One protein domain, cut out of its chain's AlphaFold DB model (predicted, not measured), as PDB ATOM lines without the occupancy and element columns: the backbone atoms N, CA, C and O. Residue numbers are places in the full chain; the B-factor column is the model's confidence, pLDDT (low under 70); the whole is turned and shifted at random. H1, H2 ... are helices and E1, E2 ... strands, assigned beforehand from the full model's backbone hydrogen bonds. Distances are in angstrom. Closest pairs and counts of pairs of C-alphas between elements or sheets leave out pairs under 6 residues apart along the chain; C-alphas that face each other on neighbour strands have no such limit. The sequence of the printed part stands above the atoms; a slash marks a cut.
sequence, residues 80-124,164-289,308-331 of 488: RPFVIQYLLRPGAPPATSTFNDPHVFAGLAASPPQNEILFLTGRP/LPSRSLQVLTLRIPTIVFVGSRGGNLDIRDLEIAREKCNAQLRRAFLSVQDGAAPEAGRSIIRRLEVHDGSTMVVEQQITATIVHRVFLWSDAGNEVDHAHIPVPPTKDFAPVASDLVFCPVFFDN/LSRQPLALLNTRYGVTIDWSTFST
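AT A GLANCE: This is residues 80 to 124, 164 to 289 and 308 to 331 of the 488 residues of an uncharacterized protein of Monosporascus sp. 5C6A (UniProt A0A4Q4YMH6). A twisted sheet of eight strands curls round one short helix, H4. The long strands E4 and E6 run along the sheet, with E1, E2, E3 and E7 toward one end and E5 and E8 toward the other, where the long helix H3 only grazes the sheet at E5; the small helices H1 and H2 lie off it. The printed part has 195 residues, with four named helices and eight named strands in the order E1 E2 H1 E3 H2 E4 H3 E5 E6 E7 E8 H4. The sheet is branched and mixed, E3 and E7 being parallel and the other neighbour pairs antiparallel; E5, E6 and E7 make a meander, each strand the antiparallel neighbour of the one before, and the class is mixed, helices and strands. The whole is compact, with a radius of gyration of the C-alphas of 19.0 A and spans of 58 by 42 by 37 A.

HOW THE PARTS SIT: Start at E1, residues 83 to 89: its hairpin partner E2, residues 92 to 99, lies on one side, with N 85 and O 97 2.8 A apart, and E3, residues 116 to 121, on the other side, with N 84 and O 119 2.8 A apart. H1, residues 102 to 107, is only just not on the sheet, with 4 pairs of C-alphas within 10 A; H2, residues 165 to 168, is not on it, with 0 pairs. E7, residues 250 to 254, is parallel to E3 at 16 degrees; look for N 120 and O 252 at 2.7 A. E6, residues 235 to 246, has E4, residues 171 to 182, on one side, with N 176 and O 240 2.7 A apart. On the other side of E6 are its hairpin partners E5, residues 227 to 230, with N 229 and O 237 2.8 A apart, and E7, with N 243 and O 253 2.8 A apart. E8, residues 280 to 282, is an edge strand antiparallel to E4, with N 181 and O 281 2.8 A apart. H3, residues 191 to 213, only grazes the sheet with residues 194 to 206; its closest C-alphas to E5 are those of Arg 198 and Val 230, 5.9 A. H4, residues 312 to 319, is on the sheet, which curls round it; its closest C-alphas to E3 are those of Asn 317 and Phe 119, 6.6 A. In H1 and H3 each O i to N i+4 pair is within hydrogen-bond range, in H4 2 of 4, and H2 is too short for such a pair.

IN THESE COORDINATES: Find C-alpha 83 at (-39.327, -41.175, -18.384), where E1 begins; it runs 19.3 A, and E2 22.4 A. E4 runs 33.9 A, H3 33.3 A from C-alpha 191 at (-17.984, -32.517, 17.042), and E6 36.5 A. H4 ends at C-alpha 319, (-46.255, -32.730, -10.517).

THE WHOLE: The two C-alphas farthest apart are those of Pro 112 and Asp 190, 59.1 A. Residues 125 to 163 and 290 to 307 are not printed; the C-alphas across these cuts are 25.8 A and 20.7 A apart. The links from H3 to E5 and from E7 to E8 are long. The mean pLDDT of the printed part is 85.0; 21 residues are under 70, among them 184 to 188 and 213 to 218.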
ATOM      1  N   ARG A  80     -41.758 -47.806 -11.206       74.44
ATOM      2  CA  ARG A  80     -42.134 -46.393 -11.300       74.44
ATOM      3  C   ARG A  80     -41.445 -45.729 -12.500       74.44
ATOM      4  O   ARG A  80     -40.302 -46.081 -12.780       74.44
ATOM      5  N   PRO A  81     -42.111 -44.761 -13.164       88.06
ATOM      6  CA  PRO A  81     -41.705 -44.239 -14.469       88.06
ATOM      7  C   PRO A  81     -40.317 -43.616 -14.462       88.06
ATOM      8  O   PRO A  81     -40.058 -42.675 -13.712       88.06
ATOM      9  N   PHE A  82     -39.455 -44.120 -15.347       91.31
ATOM     10  CA  PHE A  82     -38.129 -43.559 -15.590       91.31
ATOM     11  C   PHE A  82     -38.207 -42.316 -16.487       91.31
ATOM     12  O   PHE A  82     -37.540 -41.325 -16.202       91.31
ATOM     13  N   VAL A  83     -39.044 -42.344 -17.534       94.50
ATOM     14  CA  VAL A  83     -39.327 -41.175 -18.384       94.50
ATOM     15  C   VAL A  83     -40.760 -40.704 -18.177       94.50
ATOM     16  O   VAL A  83     -41.703 -41.495 -18.225       94.50
ATOM     17  N   ILE A  84     -40.921 -39.398 -18.006       94.75
ATOM     18  CA  ILE A  84     -42.198 -38.694 -17.969       94.75
ATOM     19  C   ILE A  84     -42.178 -37.665 -19.098       94.75
ATOM     20  O   ILE A  84     -41.284 -36.829 -19.182       94.75
ATOM     21  N   GLN A  85     -43.146 -37.752 -19.996       94.62
ATOM     22  CA  GLN A  85     -43.309 -36.853 -21.126       94.62
ATOM     23  C   GLN A  85     -44.441 -35.879 -20.824       94.62
ATOM     24  O   GLN A  85     -45.577 -36.305 -20.610       94.62
ATOM     25  N   TYR A  86     -44.130 -34.588 -20.852       93.75
ATOM     26  CA  TYR A  86     -45.100 -33.505 -20.745       93.75
ATOM     27  C   TYR A  86     -45.272 -32.843 -22.106       93.75
ATOM     28  O   TYR A  86     -44.324 -32.283 -22.658       93.75
ATOM     29  N   LEU A  87     -46.490 -32.892 -22.635       92.50
ATOM     30  CA  LEU A  87     -46.884 -32.150 -23.823       92.50
ATOM     31  C   LEU A  87     -47.525 -30.833 -23.385       92.50
ATOM     32  O   LEU A  87     -48.631 -30.828 -22.837       92.50
ATOM     33  N   LEU A  88     -46.823 -29.731 -23.623       90.56
ATOM     34  CA  LEU A  88     -47.251 -28.397 -23.234       90.56
ATOM     35  C   LEU A  88     -48.218 -27.836 -24.277       90.56
ATOM     36  O   LEU A  88     -48.003 -27.947 -25.486       90.56
ATOM     37  N   ARG A  89     -49.290 -27.208 -23.797       87.50
ATOM     38  CA  ARG A  89     -50.269 -26.507 -24.626       87.50
ATOM     39  C   ARG A  89     -50.498 -25.119 -24.026       87.50
ATOM     40  O   ARG A  89     -50.710 -25.039 -22.818       87.50
ATOM     41  N   PRO A  90     -50.471 -24.041 -24.823       82.31
ATOM     42  CA  PRO A  90     -50.814 -22.713 -24.321       82.31
ATOM     43  C   PRO A  90     -52.209 -22.719 -23.682       82.31
ATOM     44  O   PRO A  90     -53.139 -23.297 -24.247       82.31
ATOM     45  N   GLY A  91     -52.362 -22.099 -22.511       84.81
ATOM     46  CA  GLY A  91     -53.662 -21.968 -21.847       84.81
ATOM     47  C   GLY A  91     -54.180 -23.218 -21.129       84.81
ATOM     48  O   GLY A  91     -55.273 -23.160 -20.566       84.81
ATOM     49  N   ALA A  92     -53.459 -24.346 -21.138       87.75
ATOM     50  CA  ALA A  92     -53.930 -25.591 -20.534       87.75
ATOM     51  C   ALA A  92     -52.820 -26.354 -19.787       87.75
ATOM     52  O   ALA A  92     -51.669 -26.339 -20.225       87.75
ATOM     53  N   PRO A  93     -53.161 -27.088 -18.707       87.38
ATOM     54  CA  PRO A  93     -52.225 -27.993 -18.053       87.38
ATOM     55  C   PRO A  93     -51.657 -29.040 -19.025       87.38
ATOM     56  O   PRO A  93     -52.354 -29.475 -19.952       87.38
ATOM     57  N   PRO A  94     -50.410 -29.488 -18.814       89.94
ATOM     58  CA  PRO A  94     -49.728 -30.357 -19.754       89.94
ATOM     59  C   PRO A  94     -50.317 -31.767 -19.737       89.94
ATOM     60  O   PRO A  94     -50.588 -32.352 -18.685       89.94
ATOM     61  N   ALA A  95     -50.465 -32.358 -20.923       91.38
ATOM     62  CA  ALA A  95     -50.807 -33.771 -21.026       91.38
ATOM     63  C   ALA A  95     -49.572 -34.609 -20.672       91.38
ATOM     64  O   ALA A  95     -48.483 -34.357 -21.188       91.38
ATOM     65  N   THR A  96     -49.738 -35.601 -19.795       92.75
ATOM     66  CA  THR A  96     -48.622 -36.391 -19.257       92.75
ATOM     67  C   THR A  96     -48.684 -37.835 -19.747       92.75
ATOM     68  O   THR A  96     -49.734 -38.469 -19.686       92.75
ATOM     69  N   SER A  97     -47.555 -38.370 -20.213       93.38
ATOM     70  CA  SER A  97     -47.360 -39.794 -20.525       93.38
ATOM     71  C   SER A  97     -46.144 -40.323 -19.773       93.38
ATOM     72  O   SER A  97     -45.187 -39.587 -19.552       93.38
ATOM     73  N   THR A  98     -46.165 -41.585 -19.345       93.69
ATOM     74  CA  THR A  98     -45.097 -42.147 -18.502       93.69
ATOM     75  C   THR A  98     -44.586 -43.470 -19.054       93.69
ATOM     76  O   THR A  98     -45.358 -44.255 -19.603       93.69
ATOM     77  N   PHE A  99     -43.280 -43.714 -18.920       93.31
ATOM     78  CA  PHE A  99     -42.608 -44.854 -19.533       93.31
ATOM     79  C   PHE A  99     -41.603 -45.506 -18.582       93.31
ATOM     80  O   PHE A  99     -40.768 -44.847 -17.961       93.31
ATOM     81  N   ASN A 100     -41.686 -46.833 -18.516       90.69
ATOM     82  CA  ASN A 100     -40.840 -47.706 -17.700       90.69
ATOM     83  C   ASN A 100     -39.936 -48.623 -18.523       90.69
ATOM     84  O   ASN A 100     -38.965 -49.165 -18.002       90.69
ATOM     85  N   ASP A 101     -40.258 -48.782 -19.803       90.00
ATOM     86  CA  ASP A 101     -39.571 -49.680 -20.716       90.00
ATOM     87  C   ASP A 101     -38.976 -48.873 -21.885       90.00
ATOM     88  O   ASP A 101     -39.732 -48.199 -22.603       90.00
ATOM     89  N   PRO A 102     -37.646 -48.928 -22.094       90.69
ATOM     90  CA  PRO A 102     -36.998 -48.230 -23.198       90.69
ATOM     91  C   PRO A 102     -37.484 -48.716 -24.572       90.69
ATOM     92  O   PRO A 102     -37.528 -47.923 -25.509       90.69
ATOM     93  N   HIS A 103     -37.892 -49.980 -24.721       89.44
ATOM     94  CA  HIS A 103     -38.377 -50.520 -25.993       89.44
ATOM     95  C   HIS A 103     -39.756 -49.972 -26.358       89.44
ATOM     96  O   HIS A 103     -39.972 -49.559 -27.499       89.44
ATOM     97  N   VAL A 104     -40.666 -49.900 -25.381       91.50
ATOM     98  CA  VAL A 104     -41.990 -49.279 -25.566       91.50
ATOM     99  C   VAL A 104     -41.824 -47.809 -25.931       91.50
ATOM    100  O   VAL A 104     -42.415 -47.337 -26.901       91.50
ATOM    101  N   PHE A 105     -40.963 -47.092 -25.204       91.62
ATOM    102  CA  PHE A 105     -40.686 -45.689 -25.485       91.62
ATOM    103  C   PHE A 105     -40.085 -45.480 -26.882       91.62
ATOM    104  O   PHE A 105     -40.440 -44.533 -27.589       91.62
ATOM    105  N   ALA A 106     -39.195 -46.368 -27.319       89.62
ATOM    106  CA  ALA A 106     -38.590 -46.267 -28.636       89.62
ATOM    107  C   ALA A 106     -39.567 -46.513 -29.789       89.62
ATOM    108  O   ALA A 106     -39.420 -45.889 -30.837       89.62
ATOM    109  N   GLY A 107     -40.549 -47.398 -29.592       86.38
ATOM    110  CA  GLY A 107     -41.575 -47.710 -30.588       86.38
ATOM    111  C   GLY A 107     -42.538 -46.555 -30.869       86.38
ATOM    112  O   GLY A 107     -43.214 -46.558 -31.896       86.38
ATOM    113  N   LEU A 108     -42.588 -45.546 -29.994       87.38
ATOM    114  CA  LEU A 108     -43.405 -44.356 -30.213       87.38
ATOM    115  C   LEU A 108     -42.847 -43.529 -31.366       87.38
ATOM    116  O   LEU A 108     -41.683 -43.113 -31.326       87.38
ATOM    117  N   ALA A 109     -43.715 -43.220 -32.331       80.81
ATOM    118  CA  ALA A 109     -43.425 -42.250 -33.374       80.81
ATOM    119  C   ALA A 109     -42.906 -40.949 -32.746       80.81
ATOM    120  O   ALA A 109     -43.391 -40.505 -31.700       80.81
ATOM    121  N   ALA A 110     -41.892 -40.351 -33.368       69.88
ATOM    122  CA  ALA A 110     -41.422 -39.045 -32.943       69.88
ATOM    123  C   ALA A 110     -42.571 -38.045 -33.125       69.88
ATOM    124  O   ALA A 110     -42.995 -37.774 -34.247       69.88
ATOM    125  N   SER A 111     -43.089 -37.526 -32.012       69.19
ATOM    126  CA  SER A 111     -43.980 -36.370 -32.021       69.19
ATOM    127  C   SER A 111     -43.290 -35.212 -32.753       69.19
ATOM    128  O   SER A 111     -42.063 -35.061 -32.619       69.19
ATOM    129  N   PRO A 112     -44.040 -34.381 -33.506       73.75
ATOM    130  CA  PRO A 112     -43.483 -33.161 -34.070       73.75
ATOM    131  C   PRO A 112     -42.823 -32.328 -32.954       73.75
ATOM    132  O   PRO A 112     -43.297 -32.345 -31.817       73.75
ATOM    133  N   PRO A 113     -41.704 -31.640 -33.239       65.38
ATOM    134  CA  PRO A 113     -40.788 -31.084 -32.238       65.38
ATOM    135  C   PRO A 113     -41.299 -29.844 -31.478       65.38
ATOM    136  O   PRO A 113     -40.507 -28.974 -31.149       65.38
ATOM    137  N   GLN A 114     -42.592 -29.720 -31.185       68.69
ATOM    138  CA  GLN A 114     -43.125 -28.510 -30.558       68.69
ATOM    139  C   GLN A 114     -43.637 -28.776 -29.143       68.69
ATOM    140  O   GLN A 114     -44.468 -29.652 -28.918       68.69
ATOM    141  N   ASN A 115     -43.121 -27.968 -28.211       80.56
ATOM    142  CA  ASN A 115     -43.632 -27.767 -26.855       80.56
ATOM    143  C   ASN A 115     -43.681 -29.039 -25.999       80.56
ATOM    144  O   ASN A 115     -44.699 -29.372 -25.400       80.56
ATOM    145  N   GLU A 116     -42.561 -29.757 -25.927       90.88
ATOM    146  CA  GLU A 116     -42.448 -30.988 -25.145       90.88
ATOM    147  C   GLU A 116     -41.309 -30.912 -24.123       90.88
ATOM    148  O   GLU A 116     -40.224 -30.396 -24.414       90.88
ATOM    149  N   ILE A 117     -41.551 -31.485 -22.944       93.50
ATOM    150  CA  ILE A 117     -40.532 -31.748 -21.931       93.50
ATOM    151  C   ILE A 117     -40.425 -33.253 -21.727       93.50
ATOM    152  O   ILE A 117     -41.427 -33.935 -21.505       93.50
ATOM    153  N   LEU A 118     -39.200 -33.765 -21.750       95.00
ATOM    154  CA  LEU A 118     -38.891 -35.130 -21.348       95.00
ATOM    155  C   LEU A 118     -38.139 -35.105 -20.029       95.00
ATOM    156  O   LEU A 118     -37.012 -34.622 -19.961       95.00
ATOM    157  N   PHE A 119     -38.775 -35.642 -18.999       95.25
ATOM    158  CA  PHE A 119     -38.268 -35.705 -17.643       95.25
ATOM    159  C   PHE A 119     -37.764 -37.120 -17.343       95.25
ATOM    160  O   PHE A 119     -38.540 -38.072 -17.325       95.25
ATOM    161  N   LEU A 120     -36.463 -37.266 -17.120       95.38
ATOM    162  CA  LEU A 120     -35.809 -38.496 -16.693       95.38
ATOM    163  C   LEU A 120     -35.653 -38.473 -15.170       95.38
ATOM    164  O   LEU A 120     -35.308 -37.433 -14.600       95.38
ATOM    165  N   THR A 121     -35.866 -39.613 -14.517       93.62
ATOM    166  CA  THR A 121     -35.825 -39.717 -13.053       93.62
ATOM    167  C   THR A 121     -34.790 -40.732 -12.580       93.62
ATOM    168  O   THR A 121     -34.694 -41.850 -13.085       93.62
ATOM    169  N   GLY A 122     -33.995 -40.347 -11.587       91.81
ATOM    170  CA  GLY A 122     -32.985 -41.192 -10.973       91.81
ATOM    171  C   GLY A 122     -31.929 -41.709 -11.951       91.81
ATOM    172  O   GLY A 122     -31.531 -41.071 -12.927       91.81
ATOM    173  N   ARG A 123     -31.432 -42.903 -11.657       88.62
ATOM    174  CA  ARG A 123     -30.320 -43.534 -12.346       88.62
ATOM    175  C   ARG A 123     -30.782 -44.234 -13.628       88.62
ATOM    176  O   ARG A 123     -31.696 -45.049 -13.570       88.62
ATOM    177  N   PRO A 124     -30.118 -44.020 -14.772       89.25
ATOM    178  CA  PRO A 124     -30.489 -44.635 -16.036       89.25
ATOM    179  C   PRO A 124     -29.855 -46.016 -16.188       89.25
ATOM    180  O   PRO A 124     -28.717 -46.236 -15.760       89.25
ATOM    181  N   LEU A 164     -14.950 -25.647 -18.654       77.44
ATOM    182  CA  LEU A 164     -15.000 -24.184 -18.737       77.44
ATOM    183  C   LEU A 164     -16.445 -23.731 -19.002       77.44
ATOM    184  O   LEU A 164     -17.119 -24.376 -19.813       77.44
ATOM    185  N   PRO A 165     -16.901 -22.595 -18.435       72.00
ATOM    186  CA  PRO A 165     -18.250 -22.084 -18.671       72.00
ATOM    187  C   PRO A 165     -18.602 -22.035 -20.162       72.00
ATOM    188  O   PRO A 165     -19.605 -22.593 -20.585       72.00
ATOM    189  N   SER A 166     -17.699 -21.528 -21.007       73.44
ATOM    190  CA  SER A 166     -17.887 -21.471 -22.468       73.44
ATOM    191  C   SER A 166     -18.193 -22.817 -23.145       73.44
ATOM    192  O   SER A 166     -18.737 -22.838 -24.248       73.44
ATOM    193  N   ARG A 167     -17.860 -23.945 -22.505       73.06
ATOM    194  CA  ARG A 167     -18.143 -25.309 -22.976       73.06
ATOM    195  C   ARG A 167     -19.298 -25.978 -22.227       73.06
ATOM    196  O   ARG A 167     -20.010 -26.769 -22.845       73.06
ATOM    197  N   SER A 168     -19.501 -25.662 -20.946       71.50
ATOM    198  CA  SER A 168     -20.574 -26.230 -20.112       71.50
ATOM    199  C   SER A 168     -21.930 -25.559 -20.325       71.50
ATOM    200  O   SER A 168     -22.962 -26.179 -20.089       71.50
ATOM    201  N   LEU A 169     -21.936 -24.332 -20.853       65.75
ATOM    202  CA  LEU A 169     -23.113 -23.483 -21.033       65.75
ATOM    203  C   LEU A 169     -24.269 -24.148 -21.809       65.75
ATOM    204  O   LEU A 169     -25.410 -23.733 -21.674       65.75
ATOM    205  N   GLN A 170     -24.038 -25.214 -22.583       81.94
ATOM    206  CA  GLN A 170     -25.119 -25.931 -23.279       81.94
ATOM    207  C   GLN A 170     -26.025 -26.764 -22.354       81.94
ATOM    208  O   GLN A 170     -27.105 -27.185 -22.788       81.94
ATOM    209  N   VAL A 171     -25.601 -27.009 -21.113       90.50
ATOM    210  CA  VAL A 171     -26.335 -27.798 -20.122       90.50
ATOM    211  C   VAL A 171     -26.515 -26.973 -18.856       90.50
ATOM    212  O   VAL A 171     -25.558 -26.630 -18.167       90.50
ATOM    213  N   LEU A 172     -27.769 -26.686 -18.522       93.00
ATOM    214  CA  LEU A 172     -28.112 -26.081 -17.242       93.00
ATOM    215  C   LEU A 172     -28.022 -27.148 -16.153       93.00
ATOM    216  O   LEU A 172     -28.525 -28.257 -16.322       93.00
ATOM    217  N   THR A 173     -27.431 -26.798 -15.017       94.12
ATOM    218  CA  THR A 173     -27.345 -27.672 -13.848       94.12
ATOM    219  C   THR A 173     -27.941 -26.976 -12.631       94.12
ATOM    220  O   THR A 173     -27.554 -25.856 -12.316       94.12
ATOM    221  N   LEU A 174     -28.850 -27.650 -11.927       96.25
ATOM    222  CA  LEU A 174     -29.473 -27.185 -10.690       96.25
ATOM    223  C   LEU A 174     -29.201 -28.199  -9.577       96.25
ATOM    224  O   LEU A 174     -29.748 -29.299  -9.593       96.25
ATOM    225  N   ARG A 175     -28.376 -27.843  -8.591       95.94
ATOM    226  CA  ARG A 175     -28.159 -28.664  -7.392       95.94
ATOM    227  C   ARG A 175     -29.205 -28.330  -6.345       95.94
ATOM    228  O   ARG A 175     -29.228 -27.218  -5.821       95.94
ATOM    229  N   ILE A 176     -30.075 -29.274  -6.040       97.06
ATOM    230  CA  ILE A 176     -31.174 -29.145  -5.095       97.06
ATOM    231  C   ILE A 176     -30.728 -29.686  -3.725       97.06
ATOM    232  O   ILE A 176     -30.555 -30.900  -3.583       97.06
ATOM    233  N   PRO A 177     -30.554 -28.825  -2.705       97.25
ATOM    234  CA  PRO A 177     -30.415 -29.283  -1.332       97.25
ATOM    235  C   PRO A 177     -31.788 -29.707  -0.794       97.25
ATOM    236  O   PRO A 177     -32.772 -28.989  -0.946       97.25
ATOM    237  N   THR A 178     -31.856 -30.868  -0.155       95.44
ATOM    238  CA  THR A 178     -33.034 -31.346   0.575       95.44
ATOM    239  C   THR A 178     -32.639 -31.575   2.026       95.44
ATOM    240  O   THR A 178     -31.780 -32.412   2.303       95.44
ATOM    241  N   ILE A 179     -33.261 -30.846   2.949       95.62
ATOM    242  CA  ILE A 179     -33.047 -31.045   4.386       95.62
ATOM    243  C   ILE A 179     -33.759 -32.332   4.818       95.62
ATOM    244  O   ILE A 179     -34.913 -32.575   4.455       95.62
ATOM    245  N   VAL A 180     -33.059 -33.152   5.592       93.12
ATOM    246  CA  VAL A 180     -33.531 -34.413   6.158       93.12
ATOM    247  C   VAL A 180     -33.358 -34.348   7.669       93.12
ATOM    248  O   VAL A 180     -32.243 -34.184   8.163       93.12
ATOM    249  N   PHE A 181     -34.457 -34.500   8.399       90.81
ATOM    250  CA  PHE A 181     -34.443 -34.615   9.850       90.81
ATOM    251  C   PHE A 181     -34.228 -36.073  10.261       90.81
ATOM    252  O   PHE A 181     -34.833 -36.986   9.693       90.81
ATOM    253  N   VAL A 182     -33.368 -36.281  11.254       84.50
ATOM    254  CA  VAL A 182     -32.858 -37.581  11.701       84.50
ATOM    255  C   VAL A 182     -33.197 -37.801  13.173       84.50
ATOM    256  O   VAL A 182     -32.325 -37.969  14.016       84.50
ATOM    257  N   GLY A 183     -34.491 -37.763  13.502       73.56
ATOM    258  CA  GLY A 183     -34.979 -37.921  14.876       73.56
ATOM    259  C   GLY A 183     -34.373 -36.934  15.895       73.56
ATOM    260  O   GLY A 183     -33.536 -36.090  15.594       73.56
ATOM    261  N   SER A 184     -34.816 -37.017  17.152       66.56
ATOM    262  CA  SER A 184     -34.352 -36.124  18.231       66.56
ATOM    263  C   SER A 184     -33.195 -36.694  19.061       66.56
ATOM    264  O   SER A 184     -32.650 -36.005  19.923       66.56
ATOM    265  N   ARG A 185     -32.796 -37.953  18.822       63.22
ATOM    266  CA  ARG A 185     -31.787 -38.649  19.644       63.22
ATOM    267  C   ARG A 185     -30.357 -38.137  19.448       63.22
ATOM    268  O   ARG A 185     -29.547 -38.330  20.346       63.22
ATOM    269  N   GLY A 186     -30.056 -37.459  18.339       58.72
ATOM    270  CA  GLY A 186     -28.721 -36.917  18.063       58.72
ATOM    271  C   GLY A 186     -28.503 -35.451  18.459       58.72
ATOM    272  O   GLY A 186     -27.447 -34.905  18.156       58.72
ATOM    273  N   GLY A 187     -29.441 -34.792  19.150       64.31
ATOM    274  CA  GLY A 187     -29.349 -33.347  19.439       64.31
ATOM    275  C   GLY A 187     -28.074 -32.885  20.171       64.31
ATOM    276  O   GLY A 187     -27.707 -31.720  20.078       64.31
ATOM    277  N   ASN A 188     -27.354 -33.796  20.839       67.94
ATOM    278  CA  ASN A 188     -26.149 -33.493  21.622       67.94
ATOM    279  C   ASN A 188     -24.908 -34.278  21.165       67.94
ATOM    280  O   ASN A 188     -24.138 -34.752  21.999       67.94
ATOM    281  N   LEU A 189     -24.707 -34.446  19.856       79.44
ATOM    282  CA  LEU A 189     -23.440 -34.985  19.357       79.44
ATOM    283  C   LEU A 189     -22.286 -34.011  19.614       79.44
ATOM    284  O   LEU A 189     -22.393 -32.808  19.339       79.44
ATOM    285  N   ASP A 190     -21.173 -34.548  20.111       82.88
ATOM    286  CA  ASP A 190     -19.904 -33.832  20.077       82.88
ATOM    287  C   ASP A 190     -19.388 -33.737  18.629       82.88
ATOM    288  O   ASP A 190     -19.835 -34.439  17.714       82.88
ATOM    289  N   ILE A 191     -18.464 -32.809  18.396       86.19
ATOM    290  CA  ILE A 191     -17.984 -32.517  17.042       86.19
ATOM    291  C   ILE A 191     -17.132 -33.671  16.497       86.19
ATOM    292  O   ILE A 191     -17.094 -33.899  15.288       86.19
ATOM    293  N   ARG A 192     -16.483 -34.448  17.367       86.62
ATOM    294  CA  ARG A 192     -15.686 -35.605  16.957       86.62
ATOM    295  C   ARG A 192     -16.567 -36.732  16.415       86.62
ATOM    296  O   ARG A 192     -16.264 -37.284  15.356       86.62
ATOM    297  N   ASP A 193     -17.651 -37.063  17.104       88.12
ATOM    298  CA  ASP A 193     -18.651 -38.041  16.679       88.12
ATOM    299  C   ASP A 193     -19.342 -37.566  15.387       88.12
ATOM    300  O   ASP A 193     -19.609 -38.378  14.493       88.12
ATOM    301  N   LEU A 194     -19.543 -36.253  15.230       89.31
ATOM    302  CA  LEU A 194     -20.042 -35.642  13.997       89.31
ATOM    303  C   LEU A 194     -19.069 -35.813  12.814       89.31
ATOM    304  O   LEU A 194     -19.494 -36.200  11.726       89.31
ATOM    305  N   GLU A 195     -17.766 -35.600  13.011       91.62
ATOM    306  CA  GLU A 195     -16.736 -35.852  11.988       91.62
ATOM    307  C   GLU A 195     -16.674 -37.335  11.591       91.62
ATOM    308  O   GLU A 195     -16.641 -37.667  10.402       91.62
ATOM    309  N   ILE A 196     -16.757 -38.249  12.564       91.94
ATOM    310  CA  ILE A 196     -16.833 -39.694  12.298       91.94
ATOM    311  C   ILE A 196     -18.088 -40.026  11.477       91.94
ATOM    312  O   ILE A 196     -18.033 -40.844  10.551       91.94
ATOM    313  N   ALA A 197     -19.230 -39.407  11.796       91.00
ATOM    314  CA  ALA A 197     -20.463 -39.579  11.038       91.00
ATOM    315  C   ALA A 197     -20.305 -39.088   9.588       91.00
ATOM    316  O   ALA A 197     -20.621 -39.834   8.654       91.00
ATOM    317  N   ARG A 198     -19.731 -37.892   9.388       93.06
ATOM    318  CA  ARG A 198     -19.416 -37.320   8.066       93.06
ATOM    319  C   ARG A 198     -18.511 -38.237   7.248       93.06
ATOM    320  O   ARG A 198     -18.801 -38.509   6.081       93.06
ATOM    321  N   GLU A 199     -17.432 -38.748   7.838       92.50
ATOM    322  CA  GLU A 199     -16.496 -39.645   7.155       92.50
ATOM    323  C   GLU A 199     -17.184 -40.944   6.714       92.50
ATOM    324  O   GLU A 199     -17.085 -41.345   5.548       92.50
ATOM    325  N   LYS A 200     -17.937 -41.585   7.617       91.81
ATOM    326  CA  LYS A 200     -18.639 -42.841   7.321       91.81
ATOM    327  C   LYS A 200     -19.705 -42.673   6.238       91.81
ATOM    328  O   LYS A 200     -19.796 -43.526   5.352       91.81
ATOM    329  N   CYS A 201     -20.466 -41.581   6.270       89.81
ATOM    330  CA  CYS A 201     -21.430 -41.235   5.226       89.81
ATOM    331  C   CYS A 201     -20.760 -41.052   3.865       89.81
ATOM    332  O   CYS A 201     -21.173 -41.665   2.880       89.81
ATOM    333  N   ASN A 202     -19.675 -40.279   3.816       88.44
ATOM    334  CA  ASN A 202     -18.908 -40.086   2.589       88.44
ATOM    335  C   ASN A 202     -18.328 -41.408   2.061       88.44
ATOM    336  O   ASN A 202     -18.330 -41.648   0.853       88.44
ATOM    337  N   ALA A 203     -17.869 -42.300   2.943       88.62
ATOM    338  CA  ALA A 203     -17.389 -43.622   2.555       88.62
ATOM    339  C   ALA A 203     -18.509 -44.506   1.976       88.62
ATOM    340  O   ALA A 203     -18.289 -45.181   0.969       88.62
ATOM    341  N   GLN A 204     -19.708 -44.496   2.569       88.62
ATOM    342  CA  GLN A 204     -20.870 -45.215   2.032       88.62
ATOM    343  C   GLN A 204     -21.291 -44.668   0.668       88.62
ATOM    344  O   GLN A 204     -21.503 -45.452  -0.256       88.62
ATOM    345  N   LEU A 205     -21.333 -43.344   0.514       86.94
ATOM    346  CA  LEU A 205     -21.677 -42.700  -0.748       86.94
ATOM    347  C   LEU A 205     -20.680 -43.066  -1.858       86.94
ATOM    348  O   LEU A 205     -21.076 -43.472  -2.949       86.94
ATOM    349  N   ARG A 206     -19.377 -43.041  -1.551       84.88
ATOM    350  CA  ARG A 206     -18.325 -43.502  -2.473       84.88
ATOM    351  C   ARG A 206     -18.505 -44.968  -2.864       84.88
ATOM    352  O   ARG A 206     -18.374 -45.295  -4.038       84.88
ATOM    353  N   ARG A 207     -18.829 -45.857  -1.917       83.88
ATOM    354  CA  ARG A 207     -19.105 -47.277  -2.220       83.88
ATOM    355  C   ARG A 207     -20.337 -47.442  -3.108       83.88
ATOM    356  O   ARG A 207     -20.302 -48.259  -4.023       83.88
ATOM    357  N   ALA A 208     -21.394 -46.668  -2.865       80.69
ATOM    358  CA  ALA A 208     -22.591 -46.668  -3.700       80.69
ATOM    359  C   ALA A 208     -22.276 -46.211  -5.135       80.69
ATOM    360  O   ALA A 208     -22.773 -46.804  -6.087       80.69
ATOM    361  N   PHE A 209     -21.392 -45.225  -5.317       80.25
ATOM    362  CA  PHE A 209     -20.922 -44.840  -6.651       80.25
ATOM    363  C   PHE A 209     -20.049 -45.907  -7.311       80.25
ATOM    364  O   PHE A 209     -20.204 -46.164  -8.498       80.25
ATOM    365  N   LEU A 210     -19.165 -46.578  -6.573       78.69
ATOM    366  CA  LEU A 210     -18.348 -47.655  -7.141       78.69
ATOM    367  C   LEU A 210     -19.205 -48.851  -7.586       78.69
ATOM    368  O   LEU A 210     -19.001 -49.376  -8.677       78.69
ATOM    369  N   SER A 211     -20.237 -49.219  -6.818       75.56
ATOM    370  CA  SER A 211     -21.148 -50.305  -7.211       75.56
ATOM    371  C   SER A 211     -21.955 -49.979  -8.474       75.56
ATOM    372  O   SER A 211     -22.338 -50.884  -9.220       75.56
ATOM    373  N   VAL A 212     -22.182 -48.689  -8.760       70.31
ATOM    374  CA  VAL A 212     -22.752 -48.241 -10.037       70.31
ATOM    375  C   VAL A 212     -21.830 -48.613 -11.196       70.31
ATOM    376  O   VAL A 212     -22.308 -49.129 -12.208       70.31
ATOM    377  N   GLN A 213     -20.530 -48.368 -11.039       68.69
ATOM    378  CA  GLN A 213     -19.525 -48.550 -12.086       68.69
ATOM    379  C   GLN A 213     -19.289 -50.017 -12.443       68.69
ATOM    380  O   GLN A 213     -19.059 -50.322 -13.613       68.69
ATOM    381  N   ASP A 214     -19.388 -50.914 -11.463       68.38
ATOM    382  CA  ASP A 214     -19.136 -52.348 -11.648       68.38
ATOM    383  C   ASP A 214     -20.276 -53.081 -12.382       68.38
ATOM    384  O   ASP A 214     -20.245 -54.301 -12.538       68.38
ATOM    385  N   GLY A 215     -21.305 -52.356 -12.842       62.34
ATOM    386  CA  GLY A 215     -22.452 -52.937 -13.549       62.34
ATOM    387  C   GLY A 215     -23.361 -53.784 -12.650       62.34
ATOM    388  O   GLY A 215     -24.254 -54.461 -13.147       62.34
ATOM    389  N   ALA A 216     -23.160 -53.732 -11.330       55.53
ATOM    390  CA  ALA A 216     -23.855 -54.558 -10.345       55.53
ATOM    391  C   ALA A 216     -25.277 -54.074 -10.003       55.53
ATOM    392  O   ALA A 216     -25.952 -54.689  -9.181       55.53
ATOM    393  N   ALA A 217     -25.741 -52.972 -10.593       53.97
ATOM    394  CA  ALA A 217     -27.014 -52.355 -10.236       53.97
ATOM    395  C   ALA A 217     -28.012 -52.434 -11.405       53.97
ATOM    396  O   ALA A 217     -27.879 -51.676 -12.368       53.97
ATOM    397  N   PRO A 218     -28.997 -53.346 -11.324       56.75
ATOM    398  CA  PRO A 218     -29.854 -53.685 -12.455       56.75
ATOM    399  C   PRO A 218     -31.069 -52.763 -12.657       56.75
ATOM    400  O   PRO A 218     -31.713 -52.862 -13.697       56.75
ATOM    401  N   GLU A 219     -31.412 -51.874 -11.717       74.94
ATOM    402  CA  GLU A 219     -32.702 -51.162 -11.751       74.94
ATOM    403  C   GLU A 219     -32.545 -49.665 -12.066       74.94
ATOM    404  O   GLU A 219     -31.920 -48.909 -11.316       74.94
ATOM    405  N   ALA A 220     -33.102 -49.247 -13.209       82.88
ATOM    406  CA  ALA A 220     -33.237 -47.840 -13.568       82.88
ATOM    407  C   ALA A 220     -34.257 -47.140 -12.652       82.88
ATOM    408  O   ALA A 220     -35.155 -47.781 -12.113       82.88
ATOM    409  N   GLY A 221     -34.136 -45.823 -12.494       86.25
ATOM    410  CA  GLY A 221     -35.064 -45.012 -11.703       86.25
ATOM    411  C   GLY A 221     -34.720 -44.894 -10.220       86.25
ATOM    412  O   GLY A 221     -35.463 -44.241  -9.489       86.25
ATOM    413  N   ARG A 222     -33.602 -45.477  -9.763       86.62
ATOM    414  CA  ARG A 222     -33.116 -45.284  -8.387       86.62
ATOM    415  C   ARG A 222     -32.495 -43.906  -8.196       86.62
ATOM    416  O   ARG A 222     -31.719 -43.472  -9.040       86.62
ATOM    417  N   SER A 223     -32.784 -43.244  -7.091       89.69
ATOM    418  CA  SER A 223     -32.218 -41.962  -6.720       89.69
ATOM    419  C   SER A 223     -30.699 -41.999  -6.680       89.69
ATOM    420  O   SER A 223     -30.069 -42.940  -6.191       89.69
ATOM    421  N   ILE A 224     -30.106 -40.926  -7.179       89.94
ATOM    422  CA  ILE A 224     -28.682 -40.656  -7.067       89.94
ATOM    423  C   ILE A 224     -28.527 -39.601  -5.981       89.94
ATOM    424  O   ILE A 224     -29.107 -38.526  -6.070       89.94
ATOM    425  N   ILE A 225     -27.746 -39.893  -4.950       91.56
ATOM    426  CA  ILE A 225     -27.356 -38.906  -3.941       91.56
ATOM    427  C   ILE A 225     -25.990 -38.387  -4.363       91.56
ATOM    428  O   ILE A 225     -25.093 -39.195  -4.560       91.56
ATOM    429  N   ARG A 226     -25.809 -37.078  -4.556       89.81
ATOM    430  CA  ARG A 226     -24.518 -36.499  -4.988       89.81
ATOM    431  C   ARG A 226     -23.632 -36.157  -3.817       89.81
ATOM    432  O   ARG A 226     -22.418 -36.349  -3.868       89.81
ATOM    433  N   ARG A 227     -24.260 -35.660  -2.759       91.50
ATOM    434  CA  ARG A 227     -23.602 -35.306  -1.515       91.50
ATOM    435  C   ARG A 227     -24.548 -35.522  -0.357       91.50
ATOM    436  O   ARG A 227     -25.759 -35.375  -0.497       91.50
ATOM    437  N   LEU A 228     -23.955 -35.842   0.779       93.12
ATOM    438  CA  LEU A 228     -24.631 -35.866   2.055       93.12
ATOM    439  C   LEU A 228     -23.831 -34.996   3.017       93.12
ATOM    440  O   LEU A 228     -22.646 -35.245   3.238       93.12
ATOM    441  N   GLU A 229     -24.473 -33.968   3.550       94.62
ATOM    442  CA  GLU A 229     -23.891 -33.077   4.542       94.62
ATOM    443  C   GLU A 229     -24.540 -33.349   5.896       94.62
ATOM    444  O   GLU A 229     -25.758 -33.287   6.026       94.62
ATOM    445  N   VAL A 230     -23.734 -33.673   6.905       93.56
ATOM    446  CA  VAL A 230     -24.215 -33.893   8.277       93.56
ATOM    447  C   VAL A 230     -23.873 -32.641   9.078       93.56
ATOM    448  O   VAL A 230     -22.690 -32.334   9.265       93.56
ATOM    449  N   HIS A 231     -24.882 -31.870   9.481       91.44
ATOM    450  CA  HIS A 231     -24.676 -30.575  10.139       91.44
ATOM    451  C   HIS A 231     -24.676 -30.701  11.658       91.44
ATOM    452  O   HIS A 231     -23.797 -30.136  12.309       91.44
ATOM    453  N   ASP A 232     -25.601 -31.502  12.177       88.38
ATOM    454  CA  ASP A 232     -25.740 -31.874  13.581       88.38
ATOM    455  C   ASP A 232     -26.314 -33.306  13.670       88.38
ATOM    456  O   ASP A 232     -26.431 -34.000  12.655       88.38
ATOM    457  N   GLY A 233     -26.635 -33.798  14.870       86.81
ATOM    458  CA  GLY A 233     -27.166 -35.160  15.026       86.81
ATOM    459  C   GLY A 233     -28.658 -35.334  14.738       86.81
ATOM    460  O   GLY A 233     -29.164 -36.447  14.820       86.81
ATOM    461  N   SER A 234     -29.359 -34.259  14.404       88.25
ATOM    462  CA  SER A 234     -30.775 -34.230  14.033       88.25
ATOM    463  C   SER A 234     -31.019 -33.763  12.597       88.25
ATOM    464  O   SER A 234     -32.116 -33.966  12.083       88.25
ATOM    465  N   THR A 235     -30.021 -33.186  11.923       91.69
ATOM    466  CA  THR A 235     -30.179 -32.557  10.610       91.69
ATOM    467  C   THR A 235     -29.066 -32.965   9.652       91.69
ATOM    468  O   THR A 235     -27.871 -32.742   9.877       91.69
ATOM    469  N   MET A 236     -29.483 -33.510   8.512       93.94
ATOM    470  CA  MET A 236     -28.639 -33.773   7.352       93.94
ATOM    471  C   MET A 236     -29.189 -33.052   6.124       93.94
ATOM    472  O   MET A 236     -30.367 -32.711   6.054       93.94
ATOM    473  N   VAL A 237     -28.344 -32.855   5.120       95.94
ATOM    474  CA  VAL A 237     -28.746 -32.328   3.819       95.94
ATOM    475  C   VAL A 237     -28.297 -33.283   2.735       95.94
ATOM    476  O   VAL A 237     -27.115 -33.581   2.577       95.94
ATOM    477  N   VAL A 238     -29.271 -33.757   1.974       95.06
ATOM    478  CA  VAL A 238     -29.069 -34.540   0.764       95.06
ATOM    479  C   VAL A 238     -29.010 -33.579  -0.411       95.06
ATOM    480  O   VAL A 238     -29.940 -32.808  -0.633       95.06
ATOM    481  N   GLU A 239     -27.937 -33.634  -1.190       95.50
ATOM    482  CA  GLU A 239     -27.841 -32.897  -2.444       95.50
ATOM    483  C   GLU A 239     -28.080 -33.823  -3.631       95.50
ATOM    484  O   GLU A 239     -27.464 -34.888  -3.760       95.50
ATOM    485  N   GLN A 240     -28.952 -33.367  -4.517       94.88
ATOM    486  CA  GLN A 240     -29.288 -34.003  -5.781       94.88
ATOM    487  C   GLN A 240     -29.256 -32.967  -6.897       94.88
ATOM    488  O   GLN A 240     -29.231 -31.769  -6.638       94.88
ATOM    489  N   GLN A 241     -29.234 -33.408  -8.143       95.44
ATOM    490  CA  GLN A 241     -29.061 -32.546  -9.300       95.44
ATOM    491  C   GLN A 241     -30.185 -32.729 -10.318       95.44
ATOM    492  O   GLN A 241     -30.594 -33.849 -10.609       95.44
ATOM    493  N   ILE A 242     -30.632 -31.624 -10.914       96.88
ATOM    494  CA  ILE A 242     -31.351 -31.614 -12.186       96.88
ATOM    495  C   ILE A 242     -30.395 -31.081 -13.251       96.88
ATOM    496  O   ILE A 242     -29.793 -30.026 -13.064       96.88
ATOM    497  N   THR A 243     -30.258 -31.774 -14.376       95.88
ATOM    498  CA  THR A 243     -29.591 -31.233 -15.569       95.88
ATOM    499  C   THR A 243     -30.589 -31.039 -16.687       95.88
ATOM    500  O   THR A 243     -31.418 -31.920 -16.918       95.88
ATOM    501  N   ALA A 244     -30.462 -29.941 -17.420       95.69
ATOM    502  CA  ALA A 244     -31.339 -29.617 -18.527       95.69
ATOM    503  C   ALA A 244     -30.562 -29.322 -19.813       95.69
ATOM    504  O   ALA A 244     -29.514 -28.680 -19.779       95.69
ATOM    505  N   THR A 245     -31.081 -29.764 -20.958       94.38
ATOM    506  CA  THR A 245     -30.522 -29.431 -22.277       94.38
ATOM    507  C   THR A 245     -31.609 -29.282 -23.339       94.38
ATOM    508  O   THR A 245     -32.725 -29.781 -23.180       94.38
ATOM    509  N   ILE A 246     -31.267 -28.598 -24.433       91.88
ATOM    510  CA  ILE A 246     -32.153 -28.346 -25.571       91.88
ATOM    511  C   ILE A 246     -31.513 -28.892 -26.841       91.88
ATOM    512  O   ILE A 246     -30.399 -28.515 -27.219       91.88
ATOM    513  N   VAL A 247     -32.269 -29.736 -27.540       86.88
ATOM    514  CA  VAL A 247     -31.972 -30.119 -28.928       86.88
ATOM    515  C   VAL A 247     -33.095 -29.621 -29.836       86.88
ATOM    516  O   VAL A 247     -32.891 -28.688 -30.599       86.88
ATOM    517  N   HIS A 248     -34.297 -30.179 -29.665       84.69
ATOM    518  CA  HIS A 248     -35.551 -29.733 -30.304       84.69
ATOM    519  C   HIS A 248     -36.713 -29.619 -29.305       84.69
ATOM    520  O   HIS A 248     -37.811 -29.204 -29.641       84.69
ATOM    521  N   ARG A 249     -36.476 -30.088 -28.083       90.50
ATOM    522  CA  ARG A 249     -37.392 -30.151 -26.951       90.50
ATOM    523  C   ARG A 249     -36.546 -30.053 -25.689       90.50
ATOM    524  O   ARG A 249     -35.320 -30.214 -25.768       90.50
ATOM    525  N   VAL A 250     -37.182 -29.791 -24.557       93.19
ATOM    526  CA  VAL A 250     -36.479 -29.652 -23.282       93.19
ATOM    527  C   VAL A 250     -36.276 -31.040 -22.680       93.19
ATOM    528  O   VAL A 250     -37.234 -31.771 -22.442       93.19
ATOM    529  N   PHE A 251     -35.025 -31.412 -22.434       95.38
ATOM    530  CA  PHE A 251     -34.685 -32.616 -21.683       95.38
ATOM    531  C   PHE A 251     -34.307 -32.217 -20.275       95.38
ATOM    532  O   PHE A 251     -33.427 -31.380 -20.100       95.38
ATOM    533  N   LEU A 252     -34.945 -32.840 -19.296       96.38
ATOM    534  CA  LEU A 252     -34.671 -32.690 -17.880       96.38
ATOM    535  C   LEU A 252     -34.279 -34.040 -17.326       96.38
ATOM    536  O   LEU A 252     -34.951 -35.028 -17.580       96.38
ATOM    537  N   TRP A 253     -33.217 -34.087 -16.543       96.56
ATOM    538  CA  TRP A 253     -32.830 -35.296 -15.844       96.56
ATOM    539  C   TRP A 253     -32.569 -34.965 -14.389       96.56
ATOM    540  O   TRP A 253     -31.627 -34.241 -14.080       96.56
ATOM    541  N   SER A 254     -33.437 -35.475 -13.517       96.06
ATOM    542  CA  SER A 254     -33.325 -35.351 -12.070       96.06
ATOM    543  C   SER A 254     -32.723 -36.606 -11.465       96.06
ATOM    544  O   SER A 254     -33.132 -37.722 -11.773       96.06
ATOM    545  N   ASP A 255     -31.800 -36.398 -10.541       94.50
ATOM    546  CA  ASP A 255     -31.258 -37.413  -9.650       94.50
ATOM    547  C   ASP A 255     -32.309 -38.033  -8.736       94.50
ATOM    548  O   ASP A 255     -32.093 -39.146  -8.260       94.50
ATOM    549  N   ALA A 256     -33.414 -37.332  -8.458       91.81
ATOM    550  CA  ALA A 256     -34.497 -37.901  -7.675       91.81
ATOM    551  C   ALA A 256     -35.178 -38.988  -8.496       91.81
ATOM    552  O   ALA A 256     -35.861 -38.732  -9.493       91.81
ATOM    553  N   GLY A 257     -34.940 -40.212  -8.055       87.88
ATOM    554  CA  GLY A 257     -35.682 -41.372  -8.459       87.88
ATOM    555  C   GLY A 257     -37.050 -41.374  -7.807       87.88
ATOM    556  O   GLY A 257     -37.529 -40.392  -7.234       87.88
ATOM    557  N   ASN A 258     -37.699 -42.516  -7.911       72.31
ATOM    558  CA  ASN A 258     -39.035 -42.686  -7.389       72.31
ATOM    559  C   ASN A 258     -38.994 -43.825  -6.356       72.31
ATOM    560  O   ASN A 258     -39.740 -44.785  -6.449       72.31
ATOM    561  N   GLU A 259     -38.109 -43.779  -5.363       72.44
ATOM    562  CA  GLU A 259     -38.156 -44.745  -4.262       72.44
ATOM    563  C   GLU A 259     -39.373 -44.524  -3.355       72.44
ATOM    564  O   GLU A 259     -39.922 -43.424  -3.229       72.44
ATOM    565  N   VAL A 260     -39.862 -45.613  -2.760       63.06
ATOM    566  CA  VAL A 260     -40.920 -45.565  -1.738       63.06
ATOM    567  C   VAL A 260     -40.316 -45.314  -0.354       63.06
ATOM    568  O   VAL A 260     -41.005 -44.777   0.505       63.06
ATOM    569  N   ASP A 261     -39.057 -45.703  -0.151       64.88
ATOM    570  CA  ASP A 261     -38.372 -45.687   1.135       64.88
ATOM    571  C   ASP A 261     -37.099 -44.825   1.114       64.88
ATOM    572  O   ASP A 261     -36.616 -44.368   0.073       64.88
ATOM    573  N   HIS A 262     -36.542 -44.611   2.305       74.06
ATOM    574  CA  HIS A 262     -35.303 -43.865   2.505       74.06
ATOM    575  C   HIS A 262     -34.053 -44.751   2.416       74.06
ATOM    576  O   HIS A 262     -32.958 -44.283   2.714       74.06
ATOM    577  N   ALA A 263     -34.177 -46.019   2.000       74.44
ATOM    578  CA  ALA A 263     -33.074 -46.983   2.047       74.44
ATOM    579  C   ALA A 263     -31.899 -46.604   1.127       74.44
ATOM    580  O   ALA A 263     -30.794 -47.127   1.256       74.44
ATOM    581  N   HIS A 264     -32.141 -45.701   0.178       77.50
ATOM    582  CA  HIS A 264     -31.134 -45.157  -0.721       77.50
ATOM    583  C   HIS A 264     -30.312 -44.011  -0.098       77.50
ATOM    584  O   HIS A 264     -29.246 -43.692  -0.627       77.50
ATOM    585  N   ILE A 265     -30.771 -43.400   1.002       86.50
ATOM    586  CA  ILE A 265     -30.045 -42.337   1.707       86.50
ATOM    587  C   ILE A 265     -29.063 -42.987   2.685       86.50
ATOM    588  O   ILE A 265     -29.488 -43.699   3.596       86.50
ATOM    589  N   PRO A 266     -27.748 -42.744   2.543       86.12
ATOM    590  CA  PRO A 266     -26.777 -43.216   3.518       86.12
ATOM    591  C   PRO A 266     -27.055 -42.594   4.891       86.12
ATOM    592  O   PRO A 266     -27.064 -41.374   5.025       86.12
ATOM    593  N   VAL A 267     -27.247 -43.418   5.917       85.94
ATOM    594  CA  VAL A 267     -27.312 -42.969   7.315       85.94
ATOM    595  C   VAL A 267     -26.004 -43.363   8.000       85.94
ATOM    596  O   VAL A 267     -25.554 -44.504   7.814       85.94
ATOM    597  N   PRO A 268     -25.368 -42.471   8.790       83.88
ATOM    598  CA  PRO A 268     -24.132 -42.817   9.475       83.88
ATOM    599  C   PRO A 268     -24.321 -44.085  10.330       83.88
ATOM    600  O   PRO A 268     -25.199 -44.122  11.190       83.88
ATOM    601  N   PRO A 269     -23.502 -45.139  10.160       84.06
ATOM    602  CA  PRO A 269     -23.559 -46.332  10.996       84.06
ATOM    603  C   PRO A 269     -22.798 -46.056  12.301       84.06
ATOM    604  O   PRO A 269     -21.698 -46.571  12.549       84.06
ATOM    605  N   THR A 270     -23.338 -45.145  13.102       84.06
ATOM    606  CA  THR A 270     -22.870 -44.814  14.451       84.06
ATOM    607  C   THR A 270     -23.973 -45.121  15.461       84.06
ATOM    608  O   THR A 270     -25.132 -45.311  15.093       84.06
ATOM    609  N   LYS A 271     -23.601 -45.196  16.743       83.44
ATOM    610  CA  LYS A 271     -24.517 -45.495  17.856       83.44
ATOM    611  C   LYS A 271     -25.728 -44.543  17.894       83.44
ATOM    612  O   LYS A 271     -26.814 -44.977  18.255       83.44
ATOM    613  N   ASP A 272     -25.545 -43.289  17.476       82.12
ATOM    614  CA  ASP A 272     -26.555 -42.231  17.589       82.12
ATOM    615  C   ASP A 272     -27.499 -42.177  16.380       82.12
ATOM    616  O   ASP A 272     -28.679 -41.875  16.532       82.12
ATOM    617  N   PHE A 273     -27.002 -42.533  15.191       83.00
ATOM    618  CA  PHE A 273     -27.757 -42.474  13.936       83.00
ATOM    619  C   PHE A 273     -28.395 -43.816  13.543       83.00
ATOM    620  O   PHE A 273     -29.472 -43.838  12.949       83.00
ATOM    621  N   ALA A 274     -27.781 -44.952  13.892       83.75
ATOM    622  CA  ALA A 274     -28.313 -46.274  13.549       83.75
ATOM    623  C   ALA A 274     -29.740 -46.539  14.083       83.75
ATOM    624  O   ALA A 274     -30.536 -47.109  13.336       83.75
ATOM    625  N   PRO A 275     -30.117 -46.115  15.310       83.12
ATOM    626  CA  PRO A 275     -31.469 -46.336  15.830       83.12
ATOM    627  C   PRO A 275     -32.566 -45.543  15.113       83.12
ATOM    628  O   PRO A 275     -33.729 -45.887  15.265       83.12
ATOM    629  N   VAL A 276     -32.207 -44.478  14.387       80.00
ATOM    630  CA  VAL A 276     -33.145 -43.546  13.730       80.00
ATOM    631  C   VAL A 276     -33.065 -43.621  12.203       80.00
ATOM    632  O   VAL A 276     -33.673 -42.817  11.501       80.00
ATOM    633  N   ALA A 277     -32.329 -44.596  11.661       79.62
ATOM    634  CA  ALA A 277     -32.101 -44.730  10.224       79.62
ATOM    635  C   ALA A 277     -33.384 -44.985   9.412       79.62
ATOM    636  O   ALA A 277     -33.429 -44.668   8.225       79.62
ATOM    637  N   SER A 278     -34.422 -45.546  10.038       79.38
ATOM    638  CA  SER A 278     -35.743 -45.751   9.432       79.38
ATOM    639  C   SER A 278     -36.660 -44.532   9.512       79.38
ATOM    640  O   SER A 278     -37.667 -44.494   8.808       79.38
ATOM    641  N   ASP A 279     -36.320 -43.544  10.341       82.06
ATOM    642  CA  ASP A 279     -37.236 -42.485  10.784       82.06
ATOM    643  C   ASP A 279     -36.911 -41.139  10.119       82.06
ATOM    644  O   ASP A 279     -37.148 -40.066  10.678       82.06
ATOM    645  N   LEU A 280     -36.320 -41.191   8.924       87.44
ATOM    646  CA  LEU A 280     -35.931 -40.002   8.179       87.44
ATOM    647  C   LEU A 280     -37.166 -39.228   7.718       87.44
ATOM    648  O   LEU A 280     -38.077 -39.780   7.102       87.44
ATOM    649  N   VAL A 281     -37.165 -37.922   7.967       89.69
ATOM    650  CA  VAL A 281     -38.245 -37.024   7.545       89.69
ATOM    651  C   VAL A 281     -37.686 -35.963   6.619       89.69
ATOM    652  O   VAL A 281     -36.760 -35.237   6.980       89.69
ATOM    653  N   PHE A 282     -38.256 -35.839   5.423       90.56
ATOM    654  CA  PHE A 282     -37.870 -34.766   4.515       90.56
ATOM    655  C   PHE A 282     -38.530 -33.457   4.931       90.56
ATOM    656  O   PHE A 282     -39.743 -33.391   5.134       90.56
ATOM    657  N   CYS A 283     -37.735 -32.393   5.006       91.62
ATOM    658  CA  CYS A 283     -38.274 -31.051   5.124       91.62
ATOM    659  C   CYS A 283     -39.029 -30.705   3.828       91.62
ATOM    660  O   CYS A 283     -38.461 -30.857   2.739       91.62
ATOM    661  N   PRO A 284     -40.297 -30.264   3.901       91.25
ATOM    662  CA  PRO A 284     -41.016 -29.812   2.721       91.25
ATOM    663  C   PRO A 284     -40.351 -28.562   2.137       91.25
ATOM    664  O   PRO A 284     -39.919 -27.673   2.869       91.25
ATOM    665  N   VAL A 285     -40.326 -28.468   0.808       91.50
ATOM    666  CA  VAL A 285     -39.945 -27.230   0.123       91.50
ATOM    667  C   VAL A 285     -41.185 -26.354   0.021       91.50
ATOM    668  O   VAL A 285     -42.183 -26.771  -0.565       91.50
ATOM    669  N   PHE A 286     -41.135 -25.161   0.609       87.19
ATOM    670  CA  PHE A 286     -42.232 -24.196   0.541       87.19
ATOM    671  C   PHE A 286     -42.086 -23.363  -0.734       87.19
ATOM    672  O   PHE A 286     -41.324 -22.397  -0.763       87.19
ATOM    673  N   PHE A 287     -42.779 -23.777  -1.794       82.69
ATOM    674  CA  PHE A 287     -42.817 -23.093  -3.088       82.69
ATOM    675  C   PHE A 287     -44.277 -23.050  -3.574       82.69
ATOM    676  O   PHE A 287     -44.720 -23.849  -4.390       82.69
ATOM    677  N   ASP A 288     -45.068 -22.168  -2.974       70.81
ATOM    678  CA  ASP A 288     -46.487 -22.038  -3.307       70.81
ATOM    679  C   ASP A 288     -46.707 -20.914  -4.321       70.81
ATOM    680  O   ASP A 288     -46.091 -19.848  -4.236       70.81
ATOM    681  N   ASN A 289     -47.647 -21.136  -5.241       60.75
ATOM    682  CA  ASN A 289     -48.336 -20.034  -5.901       60.75
ATOM    683  C   ASN A 289     -49.463 -19.534  -5.000       60.75
ATOM    684  O   ASN A 289     -49.993 -20.298  -4.197       60.75
ATOM    685  N   LEU A 308     -45.018 -37.268   5.190       59.47
ATOM    686  CA  LEU A 308     -43.712 -36.661   5.472       59.47
ATOM    687  C   LEU A 308     -42.503 -37.498   4.998       59.47
ATOM    688  O   LEU A 308     -41.363 -37.052   5.086       59.47
ATOM    689  N   SER A 309     -42.747 -38.700   4.468       66.38
ATOM    690  CA  SER A 309     -41.701 -39.601   3.961       66.38
ATOM    691  C   SER A 309     -41.363 -39.349   2.481       66.38
ATOM    692  O   SER A 309     -40.352 -39.832   1.975       66.38
ATOM    693  N   ARG A 310     -42.167 -38.560   1.749       78.50
ATOM    694  CA  ARG A 310     -41.899 -38.303   0.324       78.50
ATOM    695  C   ARG A 310     -40.927 -37.150   0.134       78.50
ATOM    696  O   ARG A 310     -41.158 -36.043   0.606       78.50
ATOM    697  N   GLN A 311     -39.883 -37.403  -0.646       86.50
ATOM    698  CA  GLN A 311     -38.926 -36.377  -1.012       86.50
ATOM    699  C   GLN A 311     -39.565 -35.331  -1.947       86.50
ATOM    700  O   GLN A 311     -40.098 -35.711  -2.995       86.50
ATOM    701  N   PRO A 312     -39.474 -34.022  -1.643       88.81
ATOM    702  CA  PRO A 312     -40.057 -32.969  -2.477       88.81
ATOM    703  C   PRO A 312     -39.567 -32.981  -3.932       88.81
ATOM    704  O   PRO A 312     -40.368 -32.837  -4.851       88.81
ATOM    705  N   LEU A 313     -38.271 -33.225  -4.157       91.44
ATOM    706  CA  LEU A 313     -37.699 -33.259  -5.506       91.44
ATOM    707  C   LEU A 313     -38.280 -34.391  -6.371       91.44
ATOM    708  O   LEU A 313     -38.538 -34.190  -7.553       91.44
ATOM    709  N   ALA A 314     -38.550 -35.563  -5.788       89.31
ATOM    710  CA  ALA A 314     -39.176 -36.672  -6.510       89.31
ATOM    711  C   ALA A 314     -40.616 -36.339  -6.944       89.31
ATOM    712  O   ALA A 314     -41.084 -36.790  -7.992       89.31
ATOM    713  N   LEU A 315     -41.325 -35.521  -6.155       88.44
ATOM    714  CA  LEU A 315     -42.676 -35.066  -6.486       88.44
ATOM    715  C   LEU A 315     -42.673 -34.073  -7.647       88.44
ATOM    716  O   LEU A 315     -43.563 -34.160  -8.491       88.44
ATOM    717  N   LEU A 316     -41.674 -33.189  -7.722       88.75
ATOM    718  CA  LEU A 316     -41.548 -32.194  -8.791       88.75
ATOM    719  C   LEU A 316     -41.576 -32.848 -10.178       88.75
ATOM    720  O   LEU A 316     -42.299 -32.398 -11.058       88.75
ATOM    721  N   ASN A 317     -40.896 -33.985 -10.336       87.31
ATOM    722  CA  ASN A 317     -40.839 -34.725 -11.600       87.31
ATOM    723  C   ASN A 317     -42.215 -35.225 -12.082       87.31
ATOM    724  O   ASN A 317     -42.402 -35.421 -13.275       87.31
ATOM    725  N   THR A 318     -43.152 -35.487 -11.159       87.31
ATOM    726  CA  THR A 318     -44.500 -36.024 -11.462       87.31
ATOM    727  C   THR A 318     -45.595 -34.965 -11.403       87.31
ATOM    728  O   THR A 318     -46.684 -35.170 -11.939       87.31
ATOM    729  N   ARG A 319     -45.317 -33.832 -10.753       88.25
ATOM    730  CA  ARG A 319     -46.255 -32.730 -10.517       88.25
ATOM    731  C   ARG A 319     -45.790 -31.424 -11.153       88.25
ATOM    732  O   ARG A 319     -46.245 -30.365 -10.737       88.25
ATOM    733  N   TYR A 320     -44.905 -31.510 -12.139       90.56
ATOM    734  CA  TYR A 320     -44.485 -30.355 -12.911       90.56
ATOM    735  C   TYR A 320     -45.711 -29.643 -13.497       90.56
ATOM    736  O   TYR A 320     -46.632 -30.282 -14.017       90.56
ATOM    737  N   GLY A 321     -45.719 -28.320 -13.393       88.44
ATOM    738  CA  GLY A 321     -46.782 -27.461 -13.872       88.44
ATOM    739  C   GLY A 321     -47.860 -27.119 -12.858       88.44
ATOM    740  O   GLY A 321     -48.783 -26.383 -13.207       88.44
ATOM    741  N   VAL A 322     -47.798 -27.650 -11.635       86.25
ATOM    742  CA  VAL A 322     -48.825 -27.384 -10.615       86.25
ATOM    743  C   VAL A 322     -48.754 -25.942 -10.121       86.25
ATOM    744  O   VAL A 322     -49.797 -25.375  -9.807       86.25
ATOM    745  N   THR A 323     -47.568 -25.331 -10.097       85.56
ATOM    746  CA  THR A 323     -47.395 -23.920  -9.722       85.56
ATOM    747  C   THR A 323     -47.196 -23.033 -10.953       85.56
ATOM    748  O   THR A 323     -46.535 -21.998 -10.889       85.56
ATOM    749  N   ILE A 324     -47.725 -23.421 -12.112       85.25
ATOM    750  CA  ILE A 324     -47.687 -22.589 -13.316       85.25
ATOM    751  C   ILE A 324     -49.098 -22.086 -13.596       85.25
ATOM    752  O   ILE A 324     -50.040 -22.871 -13.709       85.25
ATOM    753  N   ASP A 325     -49.248 -20.769 -13.737       85.12
ATOM    754  CA  ASP A 325     -50.463 -20.196 -14.306       85.12
ATOM    755  C   ASP A 325     -50.451 -20.387 -15.827       85.12
ATOM    756  O   ASP A 325     -49.922 -19.580 -16.590       85.12
ATOM    757  N   TRP A 326     -51.049 -21.491 -16.269       85.56
ATOM    758  CA  TRP A 326     -51.112 -21.861 -17.681       85.56
ATOM    759  C   TRP A 326     -51.847 -20.836 -18.551       85.56
ATOM    760  O   TRP A 326     -51.653 -20.854 -19.765       85.56
ATOM    761  N   SER A 327     -52.656 -19.941 -17.967       83.75
ATOM    762  CA  SER A 327     -53.374 -18.899 -18.714       83.75
ATOM    763  C   SER A 327     -52.456 -17.776 -19.207       83.75
ATOM    764  O   SER A 327     -52.695 -17.210 -20.272       83.75
ATOM    765  N   THR A 328     -51.381 -17.497 -18.467       80.50
ATOM    766  CA  THR A 328     -50.384 -16.461 -18.785       80.50
ATOM    767  C   THR A 328     -49.057 -17.043 -19.273       80.50
ATOM    768  O   THR A 328     -48.188 -16.312 -19.754       80.50
ATOM    769  N   PHE A 329     -48.897 -18.364 -19.183       80.81
ATOM    770  CA  PHE A 329     -47.684 -19.076 -19.554       80.81
ATOM    771  C   PHE A 329     -47.433 -19.083 -21.070       80.81
ATOM    772  O   PHE A 329     -48.250 -19.565 -21.858       80.81
ATOM    773  N   SER A 330     -46.249 -18.615 -21.472       78.62
ATOM    774  CA  SER A 330     -45.747 -18.739 -22.845       78.62
ATOM    775  C   SER A 330     -44.880 -19.989 -22.974       78.62
ATOM    776  O   SER A 330     -43.916 -20.181 -22.233       78.62
ATOM    777  N   THR A 331     -45.201 -20.823 -23.964       80.19
ATOM    778  CA  THR A 331     -44.388 -21.983 -24.361       80.19
ATOM    779  C   THR A 331     -43.218 -21.612 -25.274       80.19
ATOM    780  O   THR A 331     -42.450 -22.488 -25.657       80.19
TER     781      THR A 331